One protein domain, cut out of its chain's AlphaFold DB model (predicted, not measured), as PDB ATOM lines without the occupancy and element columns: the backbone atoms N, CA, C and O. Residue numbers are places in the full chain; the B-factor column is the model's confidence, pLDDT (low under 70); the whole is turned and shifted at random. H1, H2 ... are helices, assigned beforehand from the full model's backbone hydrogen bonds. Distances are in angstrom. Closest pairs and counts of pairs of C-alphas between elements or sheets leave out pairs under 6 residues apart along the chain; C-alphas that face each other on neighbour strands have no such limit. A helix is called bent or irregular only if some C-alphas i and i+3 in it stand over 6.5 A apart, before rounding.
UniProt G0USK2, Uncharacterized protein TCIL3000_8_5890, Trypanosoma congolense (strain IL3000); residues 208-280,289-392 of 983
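AT A GLANCE: This is residues 208 to 280 and 289 to 392 of the 983 residues of the protein "Uncharacterized protein TCIL3000_8_5890" of Trypanosoma congolense (strain IL3000) (UniProt G0USK2). H1, the longest helix, runs through the middle of this all-helix domain and makes a hairpin with H2, while a second hairpin, H6 and H7, crosses H1 about perpendicular to it. H3 packs on H1 on the side away from H6, H8 covers H6 on the side away from H1, and a third hairpin, H4 and H5, makes a more loosely joined side part, where H4 comes close to H3, and H5 to H1 and H3, without clearly touching them. The printed part has 177 residues with eight named helices, in the order H1 to H8, and no named strand. The whole is compact, with a radius of gyration of the C-alphas of 15.7 A, and its rounded outline spans 41 by 40 by 29 A.

HOW THE PARTS SIT: H1, residues 223 to 241, is the hub and touches four helices. With H2, residues 246 to 260, it forms a helical hairpin: they touch, closest at the C-alphas of Thr 238 and Phe 249, 7.2 A apart, at a shallow tilt of 9 degrees, opposite ways. H3, residues 265 to 276, touches H1 with residues 271 to 276 alone, at a steep tilt of 55 degrees, the same way; the closest C-alphas are those of Glu 232 and Cys 271, 6.2 A apart. H6, residues 332 to 346, touches H1 with residues 338 to 342 alone, about perpendicular at 83 degrees, and the closest C-alphas, of Phe 230 and Ala 342, are 5.4 A apart. H7, residues 363 to 372, touches residues 233 to 238 of H1 alone, about perpendicular at 87 degrees, with the closest C-alphas, of Ala 237 and Leu 369, 4.8 A apart. H6 and H7 are a helical hairpin at a shallow tilt of 8 degrees, opposite ways; the closest C-alphas, of Tyr 339 and Arg 370, are 6.9 A apart. H8, residues 377 to 390, touches H6 at a steep tilt of 59 degrees, the same way, with the closest C-alphas, of Ser 344 and Ala 387, 4.3 A apart; H8 and H1 are apart. H4, residues 292 to 301, and H5, residues 305 to 320, are a helical hairpin at a shallow tilt of 27 degrees, opposite ways, closest at the C-alphas of Val 299 and Ile 308, 5.2 A apart. H5 and H1 are close but not clearly touching, the closest C-alphas, of Leu 229 and Arg 310, being 7.2 A apart. Every O i to N i+4 pair is within hydrogen-bond range in H3, H4, H5 and H7; the figures are 12 of 15 in H1, 6 of 11 in H2, 9 of 11 in H6 and 8 of 10 in H8.

IN THESE COORDINATES: H1 begins at C-alpha 223, (-44.636, -25.688, -0.413), and measures 28.2 A from first to last C-alpha. It is irregular, with C-alphas 237 and 240 7.6 A apart; H6 is irregular at C-alphas 342 and 345, 7.1 A apart, and H8 at C-alphas 378 and 381, 7.0 A apart. H5 measures 22.4 A, H6 21.9 A, H8 20.2 A and H2 19.7 A; H3 measures 16.0 A, and H4 and H7 14.4 A each. H8 ends at C-alpha 390, (-39.046, -30.891, -7.075).

THE WHOLE: The two C-alphas farthest apart, of Arg 208 and Ser 244, are 51.6 A apart. Residues 281 to 288 are not printed, and C-alphas 280 and 289 across the cut, in the link from H3 to H4, are 15.3 A apart. The links from H5 to H6 and from H6 to H7 are long, with 11 and 16 residues. The mean pLDDT of the printed part is 82.1; 25 residues are under 70, among them residues 208 to 212, 240 to 247 and 277 to 280.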
ATOM      1  N   ARG A 208     -52.933 -41.425 -20.824       58.31
ATOM      2  CA  ARG A 208     -53.095 -41.993 -19.477       58.31
ATOM      3  C   ARG A 208     -51.978 -42.970 -19.188       58.31
ATOM      4  O   ARG A 208     -51.873 -43.961 -19.895       58.31
ATOM      5  N   LEU A 209     -51.242 -42.695 -18.111       61.38
ATOM      6  CA  LEU A 209     -50.240 -43.587 -17.543       61.38
ATOM      7  C   LEU A 209     -50.850 -44.398 -16.396       61.38
ATOM      8  O   LEU A 209     -51.462 -43.822 -15.493       61.38
ATOM      9  N   CYS A 210     -50.710 -45.724 -16.415       60.00
ATOM     10  CA  CYS A 210     -51.094 -46.541 -15.262       60.00
ATOM     11  C   CYS A 210     -50.012 -46.409 -14.153       60.00
ATOM     12  O   CYS A 210     -48.817 -46.444 -14.438       60.00
ATOM     13  N   PRO A 211     -50.375 -46.115 -12.896       64.56
ATOM     14  CA  PRO A 211     -49.388 -45.795 -11.864       64.56
ATOM     15  C   PRO A 211     -48.614 -47.042 -11.405       64.56
ATOM     16  O   PRO A 211     -49.228 -48.026 -10.998       64.56
ATOM     17  N   VAL A 212     -47.276 -46.984 -11.418       69.50
ATOM     18  CA  VAL A 212     -46.395 -48.041 -10.856       69.50
ATOM     19  C   VAL A 212     -46.416 -48.046  -9.330       69.50
ATOM     20  O   VAL A 212     -46.293 -49.087  -8.684       69.50
ATOM     21  N   VAL A 213     -46.576 -46.859  -8.753       71.75
ATOM     22  CA  VAL A 213     -46.623 -46.624  -7.315       71.75
ATOM     23  C   VAL A 213     -47.998 -46.061  -6.988       71.75
ATOM     24  O   VAL A 213     -48.471 -45.154  -7.677       71.75
ATOM     25  N   ASP A 214     -48.663 -46.600  -5.956       69.12
ATOM     26  CA  ASP A 214     -49.927 -46.023  -5.493       69.12
ATOM     27  C   ASP A 214     -49.679 -44.557  -5.190       69.12
ATOM     28  O   ASP A 214     -48.816 -44.224  -4.381       69.12
ATOM     29  N   SER A 215     -50.475 -43.703  -5.826       63.38
ATOM     30  CA  SER A 215     -50.540 -42.295  -5.505       63.38
ATOM     31  C   SER A 215     -50.392 -42.085  -3.989       63.38
ATOM     32  O   SER A 215     -49.423 -41.510  -3.520       63.38
ATOM     33  N   THR A 216     -51.245 -42.648  -3.156       70.88
ATOM     34  CA  THR A 216     -51.313 -42.294  -1.734       70.88
ATOM     35  C   THR A 216     -50.016 -42.435  -0.891       70.88
ATOM     36  O   THR A 216     -49.985 -41.878   0.202       70.88
ATOM     37  N   LEU A 217     -48.929 -43.022  -1.420       74.25
ATOM     38  CA  LEU A 217     -47.544 -42.956  -0.916       74.25
ATOM     39  C   LEU A 217     -46.869 -41.569  -0.913       74.25
ATOM     40  O   LEU A 217     -46.041 -41.321  -0.041       74.25
ATOM     41  N   PHE A 218     -47.189 -40.672  -1.853       74.00
ATOM     42  CA  PHE A 218     -46.626 -39.306  -1.878       74.00
ATOM     43  C   PHE A 218     -47.706 -38.285  -1.479       74.00
ATOM     44  O   PHE A 218     -48.635 -38.065  -2.256       74.00
ATOM     45  N   PRO A 219     -47.673 -37.725  -0.263       65.44
ATOM     46  CA  PRO A 219     -48.684 -36.782   0.229       65.44
ATOM     47  C   PRO A 219     -48.615 -35.421  -0.477       65.44
ATOM     48  O   PRO A 219     -47.534 -34.917  -0.770       65.44
ATOM     49  N   GLU A 220     -49.777 -34.798  -0.685       66.62
ATOM     50  CA  GLU A 220     -49.884 -33.400  -1.116       66.62
ATOM     51  C   GLU A 220     -49.619 -32.492   0.098       66.62
ATOM     52  O   GLU A 220     -50.512 -32.234   0.903       66.62
ATOM     53  N   PHE A 221     -48.361 -32.087   0.267       75.56
ATOM     54  CA  PHE A 221     -47.952 -31.021   1.183       75.56
ATOM     55  C   PHE A 221     -47.863 -29.707   0.402       75.56
ATOM     56  O   PHE A 221     -47.324 -29.706  -0.709       75.56
ATOM     57  N   ASP A 222     -48.331 -28.602   0.983       77.00
ATOM     58  CA  ASP A 222     -48.083 -27.265   0.428       77.00
ATOM     59  C   ASP A 222     -46.575 -26.941   0.485       77.00
ATOM     60  O   ASP A 222     -45.836 -27.551   1.262       77.00
ATOM     61  N   GLU A 223     -46.081 -25.993  -0.322       71.94
ATOM     62  CA  GLU A 223     -44.636 -25.688  -0.413       71.94
ATOM     63  C   GLU A 223     -43.986 -25.402   0.943       71.94
ATOM     64  O   GLU A 223     -42.884 -25.877   1.236       71.94
ATOM     65  N   ASP A 224     -44.697 -24.653   1.785       76.44
ATOM     66  CA  ASP A 224     -44.247 -24.339   3.131       76.44
ATOM     67  C   ASP A 224     -44.181 -25.592   4.012       76.44
ATOM     68  O   ASP A 224     -43.255 -25.738   4.803       76.44
ATOM     69  N   GLU A 225     -45.094 -26.551   3.857       82.62
ATOM     70  CA  GLU A 225     -45.035 -27.819   4.592       82.62
ATOM     71  C   GLU A 225     -43.900 -28.725   4.080       82.62
ATOM     72  O   GLU A 225     -43.249 -29.398   4.885       82.62
ATOM     73  N   GLN A 226     -43.622 -28.718   2.770       83.88
ATOM     74  CA  GLN A 226     -42.547 -29.506   2.152       83.88
ATOM     75  C   GLN A 226     -41.158 -29.050   2.605       83.88
ATOM     76  O   GLN A 226     -40.342 -29.891   2.993       83.88
ATOM     77  N   LYS A 227     -40.887 -27.734   2.618       86.81
ATOM     78  CA  LYS A 227     -39.584 -27.212   3.078       86.81
ATOM     79  C   LYS A 227     -39.307 -27.608   4.533       86.81
ATOM     80  O   LYS A 227     -38.193 -28.030   4.841       86.81
ATOM     81  N   PHE A 228     -40.320 -27.560   5.406       89.44
ATOM     82  CA  PHE A 228     -40.174 -27.996   6.797       89.44
ATOM     83  C   PHE A 228     -39.980 -29.502   6.901       89.44
ATOM     84  O   PHE A 228     -39.094 -29.935   7.628       89.44
ATOM     85  N   LEU A 229     -40.739 -30.297   6.146       90.00
ATOM     86  CA  LEU A 229     -40.593 -31.749   6.141       90.00
ATOM     87  C   LEU A 229     -39.158 -32.170   5.795       90.00
ATOM     88  O   LEU A 229     -38.551 -32.939   6.542       90.00
ATOM     89  N   PHE A 230     -38.609 -31.667   4.687       90.81
ATOM     90  CA  PHE A 230     -37.262 -32.031   4.242       90.81
ATOM     91  C   PHE A 230     -36.194 -31.534   5.219       90.81
ATOM     92  O   PHE A 230     -35.272 -32.279   5.553       90.81
ATOM     93  N   TYR A 231     -36.347 -30.309   5.733       91.19
ATOM     94  CA  TYR A 231     -35.419 -29.739   6.706       91.19
ATOM     95  C   TYR A 231     -35.433 -30.493   8.045       91.19
ATOM     96  O   TYR A 231     -34.379 -30.788   8.600       91.19
ATOM     97  N   GLU A 232     -36.604 -30.884   8.546       90.25
ATOM     98  CA  GLU A 232     -36.752 -31.650   9.790       90.25
ATOM     99  C   GLU A 232     -36.147 -33.054   9.677       90.25
ATOM    100  O   GLU A 232     -35.493 -33.515  10.612       90.25
ATOM    101  N   HIS A 233     -36.280 -33.713   8.522       90.81
ATOM    102  CA  HIS A 233     -35.622 -34.999   8.268       90.81
ATOM    103  C   HIS A 233     -34.101 -34.858   8.100       90.81
ATOM    104  O   HIS A 233     -33.357 -35.732   8.545       90.81
ATOM    105  N   MET A 234     -33.621 -33.745   7.533       89.44
ATOM    106  CA  MET A 234     -32.190 -33.419   7.502       89.44
ATOM    107  C   MET A 234     -31.631 -33.196   8.914       89.44
ATOM    108  O   MET A 234     -30.562 -33.708   9.253       89.44
ATOM    109  N   LEU A 235     -32.374 -32.489   9.771       87.69
ATOM    110  CA  LEU A 235     -32.017 -32.327  11.178       87.69
ATOM    111  C   LEU A 235     -31.966 -33.686  11.876       87.69
ATOM    112  O   LEU A 235     -30.932 -34.006  12.448       87.69
ATOM    113  N   LEU A 236     -33.006 -34.523  11.746       86.56
ATOM    114  CA  LEU A 236     -33.045 -35.892  12.293       86.56
ATOM    115  C   LEU A 236     -31.837 -36.729  11.862       86.56
ATOM    116  O   LEU A 236     -31.268 -37.491  12.652       86.56
ATOM    117  N   ALA A 237     -31.402 -36.558  10.615       85.31
ATOM    118  CA  ALA A 237     -30.243 -37.267  10.112       85.31
ATOM    119  C   ALA A 237     -28.928 -36.828  10.781       85.31
ATOM    120  O   ALA A 237     -28.028 -37.637  11.004       85.31
ATOM    121  N   THR A 238     -28.830 -35.562  11.160       81.31
ATOM    122  CA  THR A 238     -27.593 -34.922  11.628       81.31
ATOM    123  C   THR A 238     -27.564 -34.684  13.148       81.31
ATOM    124  O   THR A 238     -26.567 -34.197  13.682       81.31
ATOM    125  N   VAL A 239     -28.608 -35.105  13.878       73.25
ATOM    126  CA  VAL A 239     -28.708 -34.995  15.349       73.25
ATOM    127  C   VAL A 239     -27.557 -35.678  16.096       73.25
ATOM    128  O   VAL A 239     -27.009 -35.096  17.026       73.25
ATOM    129  N   ASP A 240     -27.153 -36.889  15.707       66.06
ATOM    130  CA  ASP A 240     -26.161 -37.670  16.478       66.06
ATOM    131  C   ASP A 240     -24.744 -37.085  16.399       66.06
ATOM    132  O   ASP A 240     -23.871 -37.389  17.213       66.06
ATOM    133  N   THR A 241     -24.507 -36.234  15.405       62.97
ATOM    134  CA  THR A 241     -23.234 -35.552  15.158       62.97
ATOM    135  C   THR A 241     -23.169 -34.166  15.798       62.97
ATOM    136  O   THR A 241     -22.087 -33.586  15.902       62.97
ATOM    137  N   TYR A 242     -24.302 -33.675  16.311       62.41
ATOM    138  CA  TYR A 242     -24.428 -32.421  17.053       62.41
ATOM    139  C   TYR A 242     -23.466 -32.308  18.261       62.41
ATOM    140  O   TYR A 242     -22.856 -31.250  18.423       62.41
ATOM    141  N   PRO A 243     -23.234 -33.358  19.086       58.59
ATOM    142  CA  PRO A 243     -22.376 -33.241  20.270       58.59
ATOM    143  C   PRO A 243     -20.871 -33.370  19.984       58.59
ATOM    144  O   PRO A 243     -20.058 -32.889  20.768       58.59
ATOM    145  N   SER A 244     -20.480 -34.060  18.907       58.03
ATOM    146  CA  SER A 244     -19.087 -34.462  18.644       58.03
ATOM    147  C   SER A 244     -18.407 -33.652  17.540       58.03
ATOM    148  O   SER A 244     -17.179 -33.614  17.487       58.03
ATOM    149  N   GLN A 245     -19.177 -32.994  16.667       60.66
ATOM    150  CA  GLN A 245     -18.663 -32.279  15.499       60.66
ATOM    151  C   GLN A 245     -19.496 -31.013  15.193       60.66
ATOM    152  O   GLN A 245     -19.997 -30.796  14.093       60.66
ATOM    153  N   HIS A 246     -19.637 -30.156  16.205       64.62
ATOM    154  CA  HIS A 246     -20.497 -28.963  16.210       64.62
ATOM    155  C   HIS A 246     -20.195 -27.938  15.091       64.62
ATOM    156  O   HIS A 246     -21.069 -27.155  14.717       64.62
ATOM    157  N   THR A 247     -18.970 -27.908  14.557       68.12
ATOM    158  CA  THR A 247     -18.555 -26.933  13.534       68.12
ATOM    159  C   THR A 247     -19.208 -27.204  12.180       68.12
ATOM    160  O   THR A 247     -19.851 -26.305  11.646       68.12
ATOM    161  N   TRP A 248     -19.168 -28.441  11.671       79.56
ATOM    162  CA  TRP A 248     -19.773 -28.739  10.364       79.56
ATOM    163  C   TRP A 248     -21.303 -28.751  10.414       79.56
ATOM    164  O   TRP A 248     -21.941 -28.360   9.445       79.56
ATOM    165  N   PHE A 249     -21.922 -29.150  11.534       80.69
ATOM    166  CA  PHE A 249     -23.383 -29.074  11.675       80.69
ATOM    167  C   PHE A 249     -23.869 -27.622  11.564       80.69
ATOM    168  O   PHE A 249     -24.878 -27.331  10.918       80.69
ATOM    169  N   ASN A 250     -23.139 -26.692  12.182       80.12
ATOM    170  CA  ASN A 250     -23.449 -25.276  12.064       80.12
ATOM    171  C   ASN A 250     -23.239 -24.780  10.629       80.12
ATOM    172  O   ASN A 250     -24.136 -24.144  10.084       80.12
ATOM    173  N   GLU A 251     -22.111 -25.124  10.011       82.88
ATOM    174  CA  GLU A 251     -21.760 -24.686   8.656       82.88
ATOM    175  C   GLU A 251     -22.713 -25.258   7.588       82.88
ATOM    176  O   GLU A 251     -23.354 -24.498   6.861       82.88
ATOM    177  N   GLU A 252     -22.881 -26.582   7.511       85.56
ATOM    178  CA  GLU A 252     -23.665 -27.236   6.451       85.56
ATOM    179  C   GLU A 252     -25.180 -27.154   6.702       85.56
ATOM    180  O   GLU A 252     -25.953 -26.857   5.790       85.56
ATOM    181  N   VAL A 253     -25.640 -27.399   7.937       83.44
ATOM    182  CA  VAL A 253     -27.079 -27.568   8.236       83.44
ATOM    183  C   VAL A 253     -27.725 -26.272   8.730       83.44
ATOM    184  O   VAL A 253     -28.812 -25.894   8.272       83.44
ATOM    185  N   SER A 254     -27.073 -25.581   9.668       81.75
ATOM    186  CA  SER A 254     -27.643 -24.386  10.308       81.75
ATOM    187  C   SER A 254     -27.428 -23.117   9.493       81.75
ATOM    188  O   SER A 254     -28.301 -22.258   9.495       81.75
ATOM    189  N   ASP A 255     -26.327 -22.986   8.758       83.38
ATOM    190  CA  ASP A 255     -26.052 -21.798   7.951       83.38
ATOM    191  C   ASP A 255     -26.351 -22.003   6.475       83.38
ATOM    192  O   ASP A 255     -26.982 -21.130   5.876       83.38
ATOM    193  N   THR A 256     -25.962 -23.138   5.896       86.62
ATOM    194  CA  THR A 256     -26.087 -23.356   4.450       86.62
ATOM    195  C   THR A 256     -27.472 -23.900   4.072       86.62
ATOM    196  O   THR A 256     -28.246 -23.199   3.414       86.62
ATOM    197  N   TYR A 257     -27.872 -25.080   4.563       86.69
ATOM    198  CA  TYR A 257     -29.187 -25.669   4.253       86.69
ATOM    199  C   TYR A 257     -30.369 -24.819   4.718       86.69
ATOM    200  O   TYR A 257     -31.368 -24.708   4.008       86.69
ATOM    201  N   ARG A 258     -30.256 -24.198   5.897       90.19
ATOM    202  CA  ARG A 258     -31.277 -23.280   6.417       90.19
ATOM    203  C   ARG A 258     -31.564 -22.146   5.429       90.19
ATOM    204  O   ARG A 258     -32.726 -21.882   5.128       90.19
ATOM    205  N   LYS A 259     -30.511 -21.492   4.918       86.69
ATOM    206  CA  LYS A 259     -30.634 -20.410   3.929       86.69
ATOM    207  C   LYS A 259     -31.190 -20.938   2.610       86.69
ATOM    208  O   LYS A 259     -32.105 -20.331   2.067       86.69
ATOM    209  N   ALA A 260     -30.693 -22.083   2.141       85.81
ATOM    210  CA  ALA A 260     -31.120 -22.694   0.884       85.81
ATOM    211  C   ALA A 260     -32.606 -23.113   0.874       85.81
ATOM    212  O   ALA A 260     -33.262 -23.057  -0.164       85.81
ATOM    213  N   MET A 261     -33.152 -23.502   2.031       86.69
ATOM    214  CA  MET A 261     -34.564 -23.870   2.215       86.69
ATOM    215  C   MET A 261     -35.459 -22.694   2.651       86.69
ATOM    216  O   MET A 261     -36.641 -22.903   2.926       86.69
ATOM    217  N   CYS A 262     -34.920 -21.471   2.729       86.94
ATOM    218  CA  CYS A 262     -35.631 -20.273   3.196       86.94
ATOM    219  C   CYS A 262     -36.249 -20.428   4.601       86.94
ATOM    220  O   CYS A 262     -37.367 -19.974   4.846       86.94
ATOM    221  N   ILE A 263     -35.527 -21.074   5.521       89.25
ATOM    222  CA  ILE A 263     -35.935 -21.257   6.919       89.25
ATOM    223  C   ILE A 263     -35.357 -20.109   7.760       89.25
ATOM    224  O   ILE A 263     -34.146 -19.882   7.783       89.25
ATOM    225  N   SER A 264     -36.196 -19.361   8.471       89.56
ATOM    226  CA  SER A 264     -35.747 -18.284   9.363       89.56
ATOM    227  C   SER A 264     -35.012 -18.823  10.598       89.56
ATOM    228  O   SER A 264     -35.090 -20.001  10.947       89.56
ATOM    229  N   SER A 265     -34.279 -17.956  11.305       86.06
ATOM    230  CA  SER A 265     -33.621 -18.324  12.570       86.06
ATOM    231  C   SER A 265     -34.615 -18.839  13.620       86.06
ATOM    232  O   SER A 265     -34.306 -19.778  14.351       86.06
ATOM    233  N   GLU A 266     -35.807 -18.245  13.692       86.81
ATOM    234  CA  GLU A 266     -36.849 -18.619  14.657       86.81
ATOM    235  C   GLU A 266     -37.459 -19.983  14.321       86.81
ATOM    236  O   GLU A 266     -37.615 -20.838  15.197       86.81
ATOM    237  N   GLU A 267     -37.732 -20.220  13.039       89.62
ATOM    238  CA  GLU A 267     -38.213 -21.506  12.535       89.62
ATOM    239  C   GLU A 267     -37.170 -22.613  12.708       89.62
ATOM    240  O   GLU A 267     -37.517 -23.715  13.123       89.62
ATOM    241  N   HIS A 268     -35.887 -22.324  12.479       88.06
ATOM    242  CA  HIS A 268     -34.806 -23.271  12.746       88.06
ATOM    243  C   HIS A 268     -34.801 -23.705  14.218       88.06
ATOM    244  O   HIS A 268     -34.815 -24.899  14.505       88.06
ATOM    245  N   VAL A 269     -34.862 -22.756  15.160       85.50
ATOM    246  CA  VAL A 269     -34.925 -23.065  16.601       85.50
ATOM    247  C   VAL A 269     -36.170 -23.891  16.941       85.50
ATOM    248  O   VAL A 269     -36.102 -24.791  17.785       85.50
ATOM    249  N   ARG A 270     -37.304 -23.621  16.285       86.81
ATOM    250  CA  ARG A 270     -38.546 -24.396  16.424       86.81
ATOM    251  C   ARG A 270     -38.372 -25.839  15.929       86.81
ATOM    252  O   ARG A 270     -38.640 -26.759  16.700       86.81
ATOM    253  N   CYS A 271     -37.849 -26.052  14.721       86.56
ATOM    254  CA  CYS A 271     -37.585 -27.386  14.163       86.56
ATOM    255  C   CYS A 271     -36.568 -28.172  15.004       86.56
ATOM    256  O   CYS A 271     -36.806 -29.329  15.349       86.56
ATOM    257  N   VAL A 272     -35.473 -27.526  15.412       84.81
ATOM    258  CA  VAL A 272     -34.452 -28.115  16.287       84.81
ATOM    259  C   VAL A 272     -35.058 -28.543  17.623       84.81
ATOM    260  O   VAL A 272     -34.790 -29.646  18.087       84.81
ATOM    261  N   ARG A 273     -35.935 -27.733  18.233       82.75
ATOM    262  CA  ARG A 273     -36.625 -28.092  19.485       82.75
ATOM    263  C   ARG A 273     -37.530 -29.314  19.329       82.75
ATOM    264  O   ARG A 273     -37.596 -30.121  20.253       82.75
ATOM    265  N   ASN A 274     -38.217 -29.440  18.196       81.88
ATOM    266  CA  ASN A 274     -39.097 -30.576  17.914       81.88
ATOM    267  C   ASN A 274     -38.303 -31.872  17.707       81.88
ATOM    268  O   ASN A 274     -38.751 -32.931  18.127       81.88
ATOM    269  N   VAL A 275     -37.115 -31.773  17.108       80.12
ATOM    270  CA  VAL A 275     -36.265 -32.916  16.750       80.12
ATOM    271  C   VAL A 275     -35.300 -33.326  17.883       80.12
ATOM    272  O   VAL A 275     -35.048 -34.513  18.069       80.12
ATOM    273  N   LEU A 276     -34.790 -32.381  18.688       71.31
ATOM    274  CA  LEU A 276     -33.782 -32.630  19.737       71.31
ATOM    275  C   LEU A 276     -34.343 -32.901  21.143       71.31
ATOM    276  O   LEU A 276     -33.574 -33.309  22.015       71.31
ATOM    277  N   ARG A 277     -35.642 -32.687  21.410       60.75
ATOM    278  CA  ARG A 277     -36.213 -32.760  22.778       60.75
ATOM    279  C   ARG A 277     -36.025 -34.111  23.493       60.75
ATOM    280  O   ARG A 277     -36.106 -34.135  24.717       60.75
ATOM    281  N   GLU A 278     -35.724 -35.198  22.774       52.50
ATOM    282  CA  GLU A 278     -35.503 -36.543  23.344       52.50
ATOM    283  C   GLU A 278     -34.204 -37.247  22.892       52.50
ATOM    284  O   GLU A 278     -33.810 -38.211  23.542       52.50
ATOM    285  N   ALA A 279     -33.465 -36.752  21.885       49.41
ATOM    286  CA  ALA A 279     -32.191 -37.365  21.452       49.41
ATOM    287  C   ALA A 279     -31.090 -37.365  22.540       49.41
ATOM    288  O   ALA A 279     -30.044 -37.991  22.394       49.41
ATOM    289  N   VAL A 280     -31.335 -36.661  23.650       46.25
ATOM    290  CA  VAL A 280     -30.411 -36.470  24.776       46.25
ATOM    291  C   VAL A 280     -30.782 -37.328  26.002       46.25
ATOM    292  O   VAL A 280     -30.058 -37.301  26.997       46.25
ATOM    293  N   GLN A 289     -31.324 -44.621  13.241       68.56
ATOM    294  CA  GLN A 289     -32.079 -44.682  11.991       68.56
ATOM    295  C   GLN A 289     -33.331 -43.806  12.089       68.56
ATOM    296  O   GLN A 289     -33.881 -43.611  13.169       68.56
ATOM    297  N   ILE A 290     -33.776 -43.262  10.956       81.31
ATOM    298  CA  ILE A 290     -35.045 -42.527  10.882       81.31
ATOM    299  C   ILE A 290     -36.145 -43.555  10.603       81.31
ATOM    300  O   ILE A 290     -36.275 -44.044   9.480       81.31
ATOM    301  N   ASP A 291     -36.905 -43.911  11.638       84.25
ATOM    302  CA  ASP A 291     -37.897 -44.984  11.598       84.25
ATOM    303  C   ASP A 291     -39.268 -44.557  12.171       84.25
ATOM    304  O   ASP A 291     -39.457 -43.447  12.686       84.25
ATOM    305  N   ILE A 292     -40.274 -45.419  12.007       86.00
ATOM    306  CA  ILE A 292     -41.658 -45.174  12.436       86.00
ATOM    307  C   ILE A 292     -41.742 -44.970  13.963       86.00
ATOM    308  O   ILE A 292     -42.358 -43.980  14.369       86.00
ATOM    309  N   PRO A 293     -41.128 -45.818  14.818       86.19
ATOM    310  CA  PRO A 293     -41.120 -45.614  16.270       86.19
ATOM    311  C   PRO A 293     -40.522 -44.271  16.702       86.19
ATOM    312  O   PRO A 293     -41.111 -43.582  17.538       86.19
ATOM    313  N   THR A 294     -39.399 -43.863  16.102       84.19
ATOM    314  CA  THR A 294     -38.748 -42.581  16.409       84.19
ATOM    315  C   THR A 294     -39.695 -41.421  16.127       84.19
ATOM    316  O   THR A 294     -39.884 -40.543  16.967       84.19
ATOM    317  N   VAL A 295     -40.374 -41.430  14.978       86.31
ATOM    318  CA  VAL A 295     -41.298 -40.345  14.623       86.31
ATOM    319  C   VAL A 295     -42.593 -40.376  15.434       86.31
ATOM    320  O   VAL A 295     -43.090 -39.313  15.801       86.31
ATOM    321  N   GLN A 296     -43.102 -41.548  15.822       86.50
ATOM    322  CA  GLN A 296     -44.218 -41.647  16.776       86.50
ATOM    323  C   GLN A 296     -43.879 -41.009  18.125       86.50
ATOM    324  O   GLN A 296     -44.695 -40.273  18.681       86.50
ATOM    325  N   GLN A 297     -42.672 -41.254  18.637       83.50
ATOM    326  CA  GLN A 297     -42.208 -40.669  19.892       83.50
ATOM    327  C   GLN A 297     -42.067 -39.146  19.787       83.50
ATOM    328  O   GLN A 297     -42.495 -38.425  20.691       83.50
ATOM    329  N   LEU A 298     -41.533 -38.634  18.675       84.75
ATOM    330  CA  LEU A 298     -41.434 -37.190  18.430       84.75
ATOM    331  C   LEU A 298     -42.814 -36.530  18.325       84.75
ATOM    332  O   LEU A 298     -43.032 -35.462  18.892       84.75
ATOM    333  N   VAL A 299     -43.773 -37.177  17.659       87.00
ATOM    334  CA  VAL A 299     -45.163 -36.697  17.584       87.00
ATOM    335  C   VAL A 299     -45.820 -36.675  18.966       87.00
ATOM    336  O   VAL A 299     -46.479 -35.698  19.305       87.00
ATOM    337  N   ALA A 300     -45.609 -37.706  19.787       84.31
ATOM    338  CA  ALA A 300     -46.188 -37.792  21.129       84.31
ATOM    339  C   ALA A 300     -45.609 -36.764  22.121       84.31
ATOM    340  O   ALA A 300     -46.259 -36.431  23.112       84.31
ATOM    341  N   THR A 301     -44.388 -36.280  21.882       81.31
ATOM    342  CA  THR A 301     -43.649 -35.391  22.800       81.31
ATOM    343  C   THR A 301     -43.577 -33.936  22.331       81.31
ATOM    344  O   THR A 301     -43.235 -33.043  23.117       81.31
ATOM    345  N   SER A 302     -43.910 -33.666  21.070       85.00
ATOM    346  CA  SER A 302     -43.953 -32.311  20.531       85.00
ATOM    347  C   SER A 302     -45.205 -31.558  20.990       85.00
ATOM    348  O   SER A 302     -46.290 -32.115  21.108       85.00
ATOM    349  N   SER A 303     -45.051 -30.259  21.244       85.44
ATOM    350  CA  SER A 303     -46.159 -29.329  21.515       85.44
ATOM    351  C   SER A 303     -46.508 -28.472  20.294       85.44
ATOM    352  O   SER A 303     -47.307 -27.546  20.394       85.44
ATOM    353  N   ASP A 304     -45.847 -28.725  19.166       89.00
ATOM    354  CA  ASP A 304     -45.997 -27.988  17.921       89.00
ATOM    355  C   ASP A 304     -47.054 -28.663  17.037       89.00
ATOM    356  O   ASP A 304     -46.831 -29.758  16.515       89.00
ATOM    357  N   SER A 305     -48.203 -28.001  16.871       87.44
ATOM    358  CA  SER A 305     -49.332 -28.513  16.087       87.44
ATOM    359  C   SER A 305     -48.969 -28.807  14.635       87.44
ATOM    360  O   SER A 305     -49.415 -29.819  14.097       87.44
ATOM    361  N   ASP A 306     -48.139 -27.967  14.017       87.94
ATOM    362  CA  ASP A 306     -47.822 -28.063  12.590       87.94
ATOM    363  C   ASP A 306     -46.867 -29.237  12.350       87.94
ATOM    364  O   ASP A 306     -47.038 -30.016  11.410       87.94
ATOM    365  N   PHE A 307     -45.897 -29.417  13.252       89.75
ATOM    366  CA  PHE A 307     -45.017 -30.586  13.264       89.75
ATOM    367  C   PHE A 307     -45.805 -31.882  13.487       89.75
ATOM    368  O   PHE A 307     -45.651 -32.839  12.724       89.75
ATOM    369  N   ILE A 308     -46.681 -31.905  14.501       89.62
ATOM    370  CA  ILE A 308     -47.539 -33.058  14.813       89.62
ATOM    371  C   ILE A 308     -48.381 -33.429  13.596       89.62
ATOM    372  O   ILE A 308     -48.435 -34.600  13.225       89.62
ATOM    373  N   GLN A 309     -49.007 -32.449  12.944       88.94
ATOM    374  CA  GLN A 309     -49.843 -32.673  11.770       88.94
ATOM    375  C   GLN A 309     -49.045 -33.241  10.591       88.94
ATOM    376  O   GLN A 309     -49.462 -34.248  10.011       88.94
ATOM    377  N   ARG A 310     -47.891 -32.646  10.249       90.81
ATOM    378  CA  ARG A 310     -47.039 -33.129   9.145       90.81
ATOM    379  C   ARG A 310     -46.540 -34.551   9.393       90.81
ATOM    380  O   ARG A 310     -46.720 -35.420   8.540       90.81
ATOM    381  N   MET A 311     -45.976 -34.819  10.568       89.81
ATOM    382  CA  MET A 311     -45.424 -36.135  10.901       89.81
ATOM    383  C   MET A 311     -46.518 -37.195  11.097       89.81
ATOM    384  O   MET A 311     -46.328 -38.345  10.713       89.81
ATOM    385  N   SER A 312     -47.709 -36.825  11.578       88.44
ATOM    386  CA  SER A 312     -48.856 -37.750  11.644       88.44
ATOM    387  C   SER A 312     -49.352 -38.164  10.257       88.44
ATOM    388  O   SER A 312     -49.747 -39.315  10.069       88.44
ATOM    389  N   ARG A 313     -49.291 -37.269   9.256       88.38
ATOM    390  CA  ARG A 313     -49.576 -37.623   7.852       88.38
ATOM    391  C   ARG A 313     -48.557 -38.633   7.314       88.38
ATOM    392  O   ARG A 313     -48.961 -39.616   6.698       88.38
ATOM    393  N   ILE A 314     -47.266 -38.435   7.598       88.56
ATOM    394  CA  ILE A 314     -46.191 -39.383   7.246       88.56
ATOM    395  C   ILE A 314     -46.430 -40.754   7.886       88.56
ATOM    396  O   ILE A 314     -46.388 -41.773   7.195       88.56
ATOM    397  N   LEU A 315     -46.755 -40.789   9.181       88.81
ATOM    398  CA  LEU A 315     -47.082 -42.029   9.888       88.81
ATOM    399  C   LEU A 315     -48.303 -42.724   9.275       88.81
ATOM    400  O   LEU A 315     -48.260 -43.929   9.033       88.81
ATOM    401  N   GLY A 316     -49.361 -41.976   8.946       85.88
ATOM    402  CA  GLY A 316     -50.548 -42.506   8.268       85.88
ATOM    403  C   GLY A 316     -50.225 -43.196   6.939       85.88
ATOM    404  O   GLY A 316     -50.754 -44.271   6.655       85.88
ATOM    405  N   ILE A 317     -49.305 -42.630   6.154       85.44
ATOM    406  CA  ILE A 317     -48.822 -43.234   4.903       85.44
ATOM    407  C   ILE A 317     -48.029 -44.509   5.180       85.44
ATOM    408  O   ILE A 317     -48.278 -45.537   4.547       85.44
ATOM    409  N   CYS A 318     -47.110 -44.462   6.144       86.44
ATOM    410  CA  CYS A 318     -46.291 -45.608   6.523       86.44
ATOM    411  C   CYS A 318     -47.148 -46.803   6.962       86.44
ATOM    412  O   CYS A 318     -46.882 -47.934   6.565       86.44
ATOM    413  N   PHE A 319     -48.220 -46.560   7.719       83.75
ATOM    414  CA  PHE A 319     -49.143 -47.616   8.136       83.75
ATOM    415  C   PHE A 319     -49.960 -48.201   6.986       83.75
ATOM    416  O   PHE A 319     -50.261 -49.397   6.998       83.75
ATOM    417  N   LYS A 320     -50.323 -47.375   6.003       83.00
ATOM    418  CA  LYS A 320     -51.128 -47.793   4.853       83.00
ATOM    419  C   LYS A 320     -50.317 -48.571   3.811       83.00
ATOM    420  O   LYS A 320     -50.864 -49.461   3.169       83.00
ATOM    421  N   HIS A 321     -49.030 -48.257   3.659       78.56
ATOM    422  CA  HIS A 321     -48.172 -48.785   2.590       78.56
ATOM    423  C   HIS A 321     -46.917 -49.505   3.099       78.56
ATOM    424  O   HIS A 321     -45.889 -49.485   2.429       78.56
ATOM    425  N   SER A 322     -46.970 -50.113   4.285       76.69
ATOM    426  CA  SER A 322     -45.792 -50.752   4.882       76.69
ATOM    427  C   SER A 322     -45.232 -51.868   3.998       76.69
ATOM    428  O   SER A 322     -45.884 -52.888   3.783       76.69
ATOM    429  N   GLU A 323     -43.998 -51.680   3.534       74.19
ATOM    430  CA  GLU A 323     -43.198 -52.687   2.819       74.19
ATOM    431  C   GLU A 323     -42.398 -53.568   3.795       74.19
ATOM    432  O   GLU A 323     -41.931 -54.646   3.435       74.19
ATOM    433  N   ASP A 324     -42.256 -53.116   5.044       75.06
ATOM    434  CA  ASP A 324     -41.594 -53.839   6.126       75.06
ATOM    435  C   ASP A 324     -42.613 -54.723   6.875       75.06
ATOM    436  O   ASP A 324     -43.616 -54.189   7.375       75.06
ATOM    437  N   PRO A 325     -42.382 -56.046   7.002       69.06
ATOM    438  CA  PRO A 325     -43.246 -56.930   7.784       69.06
ATOM    439  C   PRO A 325     -43.346 -56.513   9.257       69.06
ATOM    440  O   PRO A 325     -44.387 -56.722   9.877       69.06
ATOM    441  N   ASN A 326     -42.312 -55.865   9.802       73.62
ATOM    442  CA  ASN A 326     -42.302 -55.377  11.181       73.62
ATOM    443  C   ASN A 326     -42.903 -53.972  11.328       73.62
ATOM    444  O   ASN A 326     -43.064 -53.500  12.453       73.62
ATOM    445  N   ARG A 327     -43.245 -53.303  10.215       76.44
ATOM    446  CA  ARG A 327     -43.753 -51.919  10.173       76.44
ATOM    447  C   ARG A 327     -42.898 -50.936  10.976       76.44
ATOM    448  O   ARG A 327     -43.428 -50.047  11.644       76.44
ATOM    449  N   GLN A 328     -41.581 -51.111  10.940       80.31
ATOM    450  CA  GLN A 328     -40.632 -50.235  11.620       80.31
ATOM    451  C   GLN A 328     -40.079 -49.194  10.656       80.31
ATOM    452  O   GLN A 328     -39.886 -48.046  11.040       80.31
ATOM    453  N   LYS A 329     -39.878 -49.556   9.388       84.19
ATOM    454  CA  LYS A 329     -39.273 -48.667   8.391       84.19
ATOM    455  C   LYS A 329     -40.295 -47.937   7.533       84.19
ATOM    456  O   LYS A 329     -41.379 -48.436   7.241       84.19
ATOM    457  N   TYR A 330     -39.898 -46.757   7.072       89.00
ATOM    458  CA  TYR A 330     -40.642 -46.023   6.055       89.00
ATOM    459  C   TYR A 330     -40.612 -46.817   4.736       89.00
ATOM    460  O   TYR A 330     -39.560 -47.377   4.398       89.00
ATOM    461  N   PRO A 331     -41.701 -46.818   3.944       89.25
ATOM    462  CA  PRO A 331     -41.677 -47.356   2.585       89.25
ATOM    463  C   PRO A 331     -40.539 -46.723   1.778       89.25
ATOM    464  O   PRO A 331     -40.276 -45.524   1.916       89.25
ATOM    465  N   LEU A 332     -39.848 -47.500   0.942       89.50
ATOM    466  CA  LEU A 332     -38.661 -47.021   0.226       89.50
ATOM    467  C   LEU A 332     -38.968 -45.783  -0.620       89.50
ATOM    468  O   LEU A 332     -38.210 -44.817  -0.591       89.50
ATOM    469  N   SER A 333     -40.112 -45.779  -1.309       87.38
ATOM    470  CA  SER A 333     -40.548 -44.641  -2.126       87.38
ATOM    471  C   SER A 333     -40.671 -43.348  -1.309       87.38
ATOM    472  O   SER A 333     -40.246 -42.287  -1.761       87.38
ATOM    473  N   LEU A 334     -41.180 -43.435  -0.073       89.00
ATOM    474  CA  LEU A 334     -41.294 -42.286   0.825       89.00
ATOM    475  C   LEU A 334     -39.921 -41.826   1.327       89.00
ATOM    476  O   LEU A 334     -39.655 -40.625   1.383       89.00
ATOM    477  N   ARG A 335     -39.019 -42.768   1.635       91.12
ATOM    478  CA  ARG A 335     -37.639 -42.444   2.027       91.12
ATOM    479  C   ARG A 335     -36.898 -41.714   0.916       91.12
ATOM    480  O   ARG A 335     -36.268 -40.687   1.159       91.12
ATOM    481  N   ALA A 336     -37.024 -42.221  -0.305       91.56
ATOM    482  CA  ALA A 336     -36.415 -41.647  -1.491       91.56
ATOM    483  C   ALA A 336     -37.032 -40.289  -1.870       91.56
ATOM    484  O   ALA A 336     -36.317 -39.420  -2.352       91.56
ATOM    485  N   PHE A 337     -38.327 -40.058  -1.612       90.25
ATOM    486  CA  PHE A 337     -38.958 -38.735  -1.750       90.25
ATOM    487  C   PHE A 337     -38.382 -37.708  -0.771       90.25
ATOM    488  O   PHE A 337     -38.010 -36.615  -1.183       90.25
ATOM    489  N   VAL A 338     -38.254 -38.062   0.512       90.81
ATOM    490  CA  VAL A 338     -37.655 -37.169   1.520       90.81
ATOM    491  C   VAL A 338     -36.190 -36.869   1.188       90.81
ATOM    492  O   VAL A 338     -35.762 -35.718   1.273       90.81
ATOM    493  N   TYR A 339     -35.432 -37.883   0.760       93.62
ATOM    494  CA  TYR A 339     -34.047 -37.708   0.317       93.62
ATOM    495  C   TYR A 339     -33.948 -36.804  -0.921       93.62
ATOM    496  O   TYR A 339     -33.168 -35.856  -0.923       93.62
ATOM    497  N   ALA A 340     -34.788 -37.020  -1.937       92.06
ATOM    498  CA  ALA A 340     -34.865 -36.155  -3.115       92.06
ATOM    499  C   ALA A 340     -35.245 -34.707  -2.756       92.06
ATOM    500  O   ALA A 340     -34.660 -33.762  -3.281       92.06
ATOM    501  N   GLY A 341     -36.171 -34.514  -1.815       89.38
ATOM    502  CA  GLY A 341     -36.542 -33.195  -1.309       89.38
ATOM    503  C   GLY A 341     -35.370 -32.454  -0.669       89.38
ATOM    504  O   GLY A 341     -35.162 -31.274  -0.945       89.38
ATOM    505  N   ALA A 342     -34.537 -33.154   0.104       89.75
ATOM    506  CA  ALA A 342     -33.307 -32.603   0.671       89.75
ATOM    507  C   ALA A 342     -32.219 -32.284  -0.373       89.75
ATOM    508  O   ALA A 342     -31.405 -31.386  -0.155       89.75
ATOM    509  N   LEU A 343     -32.207 -32.988  -1.506       91.94
ATOM    510  CA  LEU A 343     -31.325 -32.700  -2.642       91.94
ATOM    511  C   LEU A 343     -31.839 -31.535  -3.507       91.94
ATOM    512  O   LEU A 343     -31.051 -30.916  -4.217       91.94
ATOM    513  N   SER A 344     -33.137 -31.215  -3.458       89.69
ATOM    514  CA  SER A 344     -33.759 -30.220  -4.347       89.69
ATOM    515  C   SER A 344     -33.083 -28.837  -4.374       89.69
ATOM    516  O   SER A 344     -33.002 -28.268  -5.466       89.69
ATOM    517  N   PRO A 345     -32.513 -28.285  -3.276       88.56
ATOM    518  CA  PRO A 345     -31.843 -26.984  -3.337       88.56
ATOM    519  C   PRO A 345     -30.579 -26.967  -4.204       88.56
ATOM    520  O   PRO A 345     -30.200 -25.898  -4.670       88.56
ATOM    521  N   LEU A 346     -29.960 -28.126  -4.469       88.69
ATOM    522  CA  LEU A 346     -28.819 -28.244  -5.392       88.69
ATOM    523  C   LEU A 346     -29.196 -27.883  -6.834       88.69
ATOM    524  O   LEU A 346     -28.342 -27.518  -7.636       88.69
ATOM    525  N   TYR A 347     -30.482 -28.009  -7.162       86.50
ATOM    526  CA  TYR A 347     -31.017 -27.808  -8.505       86.50
ATOM    527  C   TYR A 347     -31.905 -26.568  -8.618       86.50
ATOM    528  O   TYR A 347     -32.308 -26.201  -9.720       86.50
ATOM    529  N   ARG A 348     -32.202 -25.898  -7.498       83.31
ATOM    530  CA  ARG A 348     -32.882 -24.598  -7.507       83.31
ATOM    531  C   ARG A 348     -31.905 -23.519  -7.945       83.31
ATOM    532  O   ARG A 348     -30.771 -23.490  -7.475       83.31
ATOM    533  N   THR A 349     -32.356 -22.608  -8.799       80.69
ATOM    534  CA  THR A 349     -31.571 -21.448  -9.237       80.69
ATOM    535  C   THR A 349     -32.059 -20.167  -8.571       80.69
ATOM    536  O   THR A 349     -33.263 -19.957  -8.446       80.69
ATOM    537  N   ASP A 350     -31.140 -19.292  -8.169       76.62
ATOM    538  CA  ASP A 350     -31.443 -17.977  -7.608       76.62
ATOM    539  C   ASP A 350     -31.903 -16.966  -8.684       76.62
ATOM    540  O   ASP A 350     -31.974 -17.255  -9.883       76.62
ATOM    541  N   ALA A 351     -32.192 -15.726  -8.275       69.19
ATOM    542  CA  ALA A 351     -32.565 -14.645  -9.194       69.19
ATOM    543  C   ALA A 351     -31.481 -14.324 -10.248       69.19
ATOM    544  O   ALA A 351     -31.802 -13.707 -11.261       69.19
ATOM    545  N   ASN A 352     -30.241 -14.783 -10.065       70.31
ATOM    546  CA  ASN A 352     -29.124 -14.611 -10.996       70.31
ATOM    547  C   ASN A 352     -28.837 -15.872 -11.835       70.31
ATOM    548  O   ASN A 352     -27.853 -15.895 -12.574       70.31
ATOM    549  N   GLY A 353     -29.659 -16.922 -11.719       66.69
ATOM    550  CA  GLY A 353     -29.489 -18.181 -12.449       66.69
ATOM    551  C   GLY A 353     -28.388 -19.095 -11.898       66.69
ATOM    552  O   GLY A 353     -28.006 -20.048 -12.573       66.69
ATOM    553  N   LYS A 354     -27.857 -18.834 -10.696       76.81
ATOM    554  CA  LYS A 354     -26.873 -19.702 -10.028       76.81
ATOM    555  C   LYS A 354     -27.572 -20.702  -9.117       76.81
ATOM    556  O   LYS A 354     -28.577 -20.363  -8.500       76.81
ATOM    557  N   ALA A 355     -27.031 -21.915  -9.004       76.25
ATOM    558  CA  ALA A 355     -27.545 -22.903  -8.059       76.25
ATOM    559  C   ALA A 355     -27.524 -22.340  -6.627       76.25
ATOM    560  O   ALA A 355     -26.520 -21.761  -6.204       76.25
ATOM    561  N   VAL A 356     -28.631 -22.508  -5.904       82.00
ATOM    562  CA  VAL A 356     -28.819 -22.015  -4.530       82.00
ATOM    563  C   VAL A 356     -27.873 -22.717  -3.552       82.00
ATOM    564  O   VAL A 356     -27.515 -22.140  -2.527       82.00
ATOM    565  N   LEU A 357     -27.466 -23.947  -3.871       85.44
ATOM    566  CA  LEU A 357     -26.602 -24.779  -3.045       85.44
ATOM    567  C   LEU A 357     -25.624 -25.573  -3.915       85.44
ATOM    568  O   LEU A 357     -26.032 -26.133  -4.932       85.44
ATOM    569  N   GLN A 358     -24.353 -25.660  -3.519       86.56
ATOM    570  CA  GLN A 358     -23.377 -26.541  -4.171       86.56
ATOM    571  C   GLN A 358     -23.210 -27.840  -3.379       86.56
ATOM    572  O   GLN A 358     -23.150 -27.833  -2.154       86.56
ATOM    573  N   GLU A 359     -23.075 -28.975  -4.070       84.69
ATOM    574  CA  GLU A 359     -22.997 -30.297  -3.421       84.69
ATOM    575  C   GLU A 359     -21.807 -30.413  -2.452       84.69
ATOM    576  O   GLU A 359     -21.924 -31.010  -1.383       84.69
ATOM    577  N   GLY A 360     -20.681 -29.770  -2.780       84.62
ATOM    578  CA  GLY A 360     -19.499 -29.739  -1.916       84.62
ATOM    579  C   GLY A 360     -19.724 -29.041  -0.569       84.62
ATOM    580  O   GLY A 360     -19.040 -29.377   0.393       84.62
ATOM    581  N   GLU A 361     -20.689 -28.122  -0.478       84.38
ATOM    582  CA  GLU A 361     -20.989 -27.346   0.736       84.38
ATOM    583  C   GLU A 361     -21.826 -28.132   1.756       84.38
ATOM    584  O   GLU A 361     -21.942 -27.713   2.901       84.38
ATOM    585  N   VAL A 362     -22.434 -29.250   1.347       85.38
ATOM    586  CA  VAL A 362     -23.394 -30.018   2.165       85.38
ATOM    587  C   VAL A 362     -23.213 -31.537   2.063       85.38
ATOM    588  O   VAL A 362     -24.110 -32.325   2.385       85.38
ATOM    589  N   SER A 363     -22.050 -31.966   1.575       85.94
ATOM    590  CA  SER A 363     -21.770 -33.371   1.270       85.94
ATOM    591  C   SER A 363     -21.892 -34.291   2.493       85.94
ATOM    592  O   SER A 363     -22.376 -35.421   2.363       85.94
ATOM    593  N   ASN A 364     -21.536 -33.816   3.694       84.94
ATOM    594  CA  ASN A 364     -21.619 -34.618   4.915       84.94
ATOM    595  C   ASN A 364     -23.066 -34.755   5.395       84.94
ATOM    596  O   ASN A 364     -23.486 -35.855   5.770       84.94
ATOM    597  N   ALA A 365     -23.847 -33.675   5.330       85.81
ATOM    598  CA  ALA A 365     -25.268 -33.682   5.667       85.81
ATOM    599  C   ALA A 365     -26.075 -34.625   4.752       85.81
ATOM    600  O   ALA A 365     -26.827 -35.476   5.239       85.81
ATOM    601  N   ILE A 366     -25.853 -34.561   3.433       89.56
ATOM    602  CA  ILE A 366     -26.487 -35.460   2.453       89.56
ATOM    603  C   ILE A 366     -26.087 -36.918   2.713       89.56
ATOM    604  O   ILE A 366     -26.948 -37.802   2.765       89.56
ATOM    605  N   ALA A 367     -24.796 -37.185   2.942       88.44
ATOM    606  CA  ALA A 367     -24.305 -38.534   3.222       88.44
ATOM    607  C   ALA A 367     -24.880 -39.114   4.526       88.44
ATOM    608  O   ALA A 367     -25.178 -40.314   4.591       88.44
ATOM    609  N   ALA A 368     -25.065 -38.282   5.556       87.44
ATOM    610  CA  ALA A 368     -25.710 -38.672   6.807       87.44
ATOM    611  C   ALA A 368     -27.184 -39.040   6.587       87.44
ATOM    612  O   ALA A 368     -27.620 -40.108   7.030       87.44
ATOM    613  N   LEU A 369     -27.931 -38.214   5.844       89.44
ATOM    614  CA  LEU A 369     -29.334 -38.478   5.518       89.44
ATOM    615  C   LEU A 369     -29.494 -39.759   4.705       89.44
ATOM    616  O   LEU A 369     -30.283 -40.627   5.077       89.44
ATOM    617  N   ARG A 370     -28.690 -39.932   3.653       91.25
ATOM    618  CA  ARG A 370     -28.673 -41.148   2.833       91.25
ATOM    619  C   ARG A 370     -28.459 -42.405   3.676       91.25
ATOM    620  O   ARG A 370     -29.166 -43.396   3.496       91.25
ATOM    621  N   ARG A 371     -27.483 -42.369   4.593       89.06
ATOM    622  CA  ARG A 371     -27.140 -43.500   5.468       89.06
ATOM    623  C   ARG A 371     -28.285 -43.838   6.417       89.06
ATOM    624  O   ARG A 371     -28.618 -45.009   6.560       89.06
ATOM    625  N   LYS A 372     -28.887 -42.831   7.051       88.25
ATOM    626  CA  LYS A 372     -29.948 -43.029   8.050       88.25
ATOM    627  C   LYS A 372     -31.309 -43.374   7.463       88.25
ATOM    628  O   LYS A 372     -32.095 -44.036   8.133       88.25
ATOM    629  N   MET A 373     -31.558 -42.958   6.226       88.56
ATOM    630  CA  MET A 373     -32.720 -43.360   5.434       88.56
ATOM    631  C   MET A 373     -32.467 -44.661   4.655       88.56
ATOM    632  O   MET A 373     -33.358 -45.127   3.954       88.56
ATOM    633  N   GLU A 374     -31.271 -45.253   4.762       89.75
ATOM    634  CA  GLU A 374     -30.850 -46.468   4.051       89.75
ATOM    635  C   GLU A 374     -31.168 -46.427   2.543       89.75
ATOM    636  O   GLU A 374     -31.725 -47.378   1.999       89.75
ATOM    637  N   ILE A 375     -30.859 -45.314   1.871       92.06
ATOM    638  CA  ILE A 375     -31.078 -45.157   0.426       92.06
ATOM    639  C   ILE A 375     -30.045 -46.009  -0.336       92.06
ATOM    640  O   ILE A 375     -28.840 -45.722  -0.239       92.06
ATOM    641  N   PRO A 376     -30.472 -47.040  -1.098       91.12
ATOM    642  CA  PRO A 376     -29.571 -47.841  -1.921       91.12
ATOM    643  C   PRO A 376     -28.787 -46.983  -2.914       91.12
ATOM    644  O   PRO A 376     -29.281 -45.972  -3.414       91.12
ATOM    645  N   LYS A 377     -27.554 -47.394  -3.231       88.50
ATOM    646  CA  LYS A 377     -26.724 -46.661  -4.200       88.50
ATOM    647  C   LYS A 377     -27.348 -46.619  -5.588       88.50
ATOM    648  O   LYS A 377     -27.255 -45.598  -6.257       88.50
ATOM    649  N   ASP A 378     -28.037 -47.684  -5.968       86.81
ATOM    650  CA  ASP A 378     -28.561 -47.834  -7.321       86.81
ATOM    651  C   ASP A 378     -29.765 -46.914  -7.592       86.81
ATOM    652  O   ASP A 378     -29.992 -46.525  -8.735       86.81
ATOM    653  N   ILE A 379     -30.503 -46.486  -6.553       90.44
ATOM    654  CA  ILE A 379     -31.626 -45.535  -6.694       90.44
ATOM    655  C   ILE A 379     -31.207 -44.067  -6.555       90.44
ATOM    656  O   ILE A 379     -32.000 -43.171  -6.845       90.44
ATOM    657  N   GLU A 380     -29.985 -43.790  -6.097       90.31
ATOM    658  CA  GLU A 380     -29.500 -42.427  -5.852       90.31
ATOM    659  C   GLU A 380     -29.564 -41.540  -7.112       90.31
ATOM    660  O   GLU A 380     -30.130 -40.448  -7.010       90.31
ATOM    661  N   PRO A 381     -29.146 -41.991  -8.317       91.75
ATOM    662  CA  PRO A 381     -29.320 -41.210  -9.546       91.75
ATOM    663  C   PRO A 381     -30.779 -40.801  -9.814       91.75
ATOM    664  O   PRO A 381     -31.046 -39.669 -10.215       91.75
ATOM    665  N   PHE A 382     -31.743 -41.678  -9.515       91.06
ATOM    666  CA  PHE A 382     -33.174 -41.385  -9.653       91.06
ATOM    667  C   PHE A 382     -33.664 -40.393  -8.594       91.06
ATOM    668  O   PHE A 382     -34.527 -39.567  -8.887       91.06
ATOM    669  N   CYS A 383     -33.082 -40.406  -7.392       92.25
ATOM    670  CA  CYS A 383     -33.352 -39.394  -6.372       92.25
ATOM    671  C   CYS A 383     -32.862 -38.007  -6.814       92.25
ATOM    672  O   CYS A 383     -33.549 -37.023  -6.567       92.25
ATOM    673  N   HIS A 384     -31.729 -37.916  -7.522       92.19
ATOM    674  CA  HIS A 384     -31.260 -36.659  -8.123       92.19
ATOM    675  C   HIS A 384     -32.181 -36.174  -9.253       92.19
ATOM    676  O   HIS A 384     -32.441 -34.978  -9.373       92.19
ATOM    677  N   VAL A 385     -32.722 -37.079 -10.076       90.38
ATOM    678  CA  VAL A 385     -33.748 -36.730 -11.078       90.38
ATOM    679  C   VAL A 385     -35.025 -36.230 -10.392       90.38
ATOM    680  O   VAL A 385     -35.553 -35.187 -10.764       90.38
ATOM    681  N   HIS A 386     -35.482 -36.906  -9.339       90.38
ATOM    682  CA  HIS A 386     -36.636 -36.480  -8.550       90.38
ATOM    683  C   HIS A 386     -36.402 -35.125  -7.865       90.38
ATOM    684  O   HIS A 386     -37.279 -34.268  -7.865       90.38
ATOM    685  N   ALA A 387     -35.200 -34.884  -7.347       89.75
ATOM    686  CA  ALA A 387     -34.816 -33.609  -6.752       89.75
ATOM    687  C   ALA A 387     -34.911 -32.451  -7.756       89.75
ATOM    688  O   ALA A 387     -35.401 -31.383  -7.396       89.75
ATOM    689  N   ARG A 388     -34.518 -32.681  -9.018       88.56
ATOM    690  CA  ARG A 388     -34.734 -31.728 -10.119       88.56
ATOM    691  C   ARG A 388     -36.224 -31.502 -10.379       88.56
ATOM    692  O   ARG A 388     -36.660 -30.365 -10.486       88.56
ATOM    693  N   LEU A 389     -37.038 -32.559 -10.425       84.94
ATOM    694  CA  LEU A 389     -38.494 -32.413 -10.588       84.94
ATOM    695  C   LEU A 389     -39.128 -31.564  -9.469       84.94
ATOM    696  O   LEU A 389     -40.034 -30.777  -9.737       84.94
ATOM    697  N   LEU A 390     -38.626 -31.688  -8.236       84.19
ATOM    698  CA  LEU A 390     -39.046 -30.891  -7.075       84.19
ATOM    699  C   LEU A 390     -38.481 -29.459  -7.070       84.19
ATOM    700  O   LEU A 390     -38.994 -28.603  -6.351       84.19
ATOM    701  N   SER A 391     -37.424 -29.185  -7.839       82.50
ATOM    702  CA  SER A 391     -36.775 -27.871  -7.916       82.50
ATOM    703  C   SER A 391     -37.342 -26.968  -9.012       82.50
ATOM    704  O   SER A 391     -36.753 -25.924  -9.286       82.50
ATOM    705  N   ILE A 392     -38.441 -27.370  -9.658       77.12
ATOM    706  CA  ILE A 392     -39.083 -26.589 -10.714       77.12
ATOM    707  C   ILE A 392     -39.473 -25.196 -10.195       77.12
ATOM    708  O   ILE A 392     -40.147 -25.067  -9.176       77.12
TER     709      ILE A 392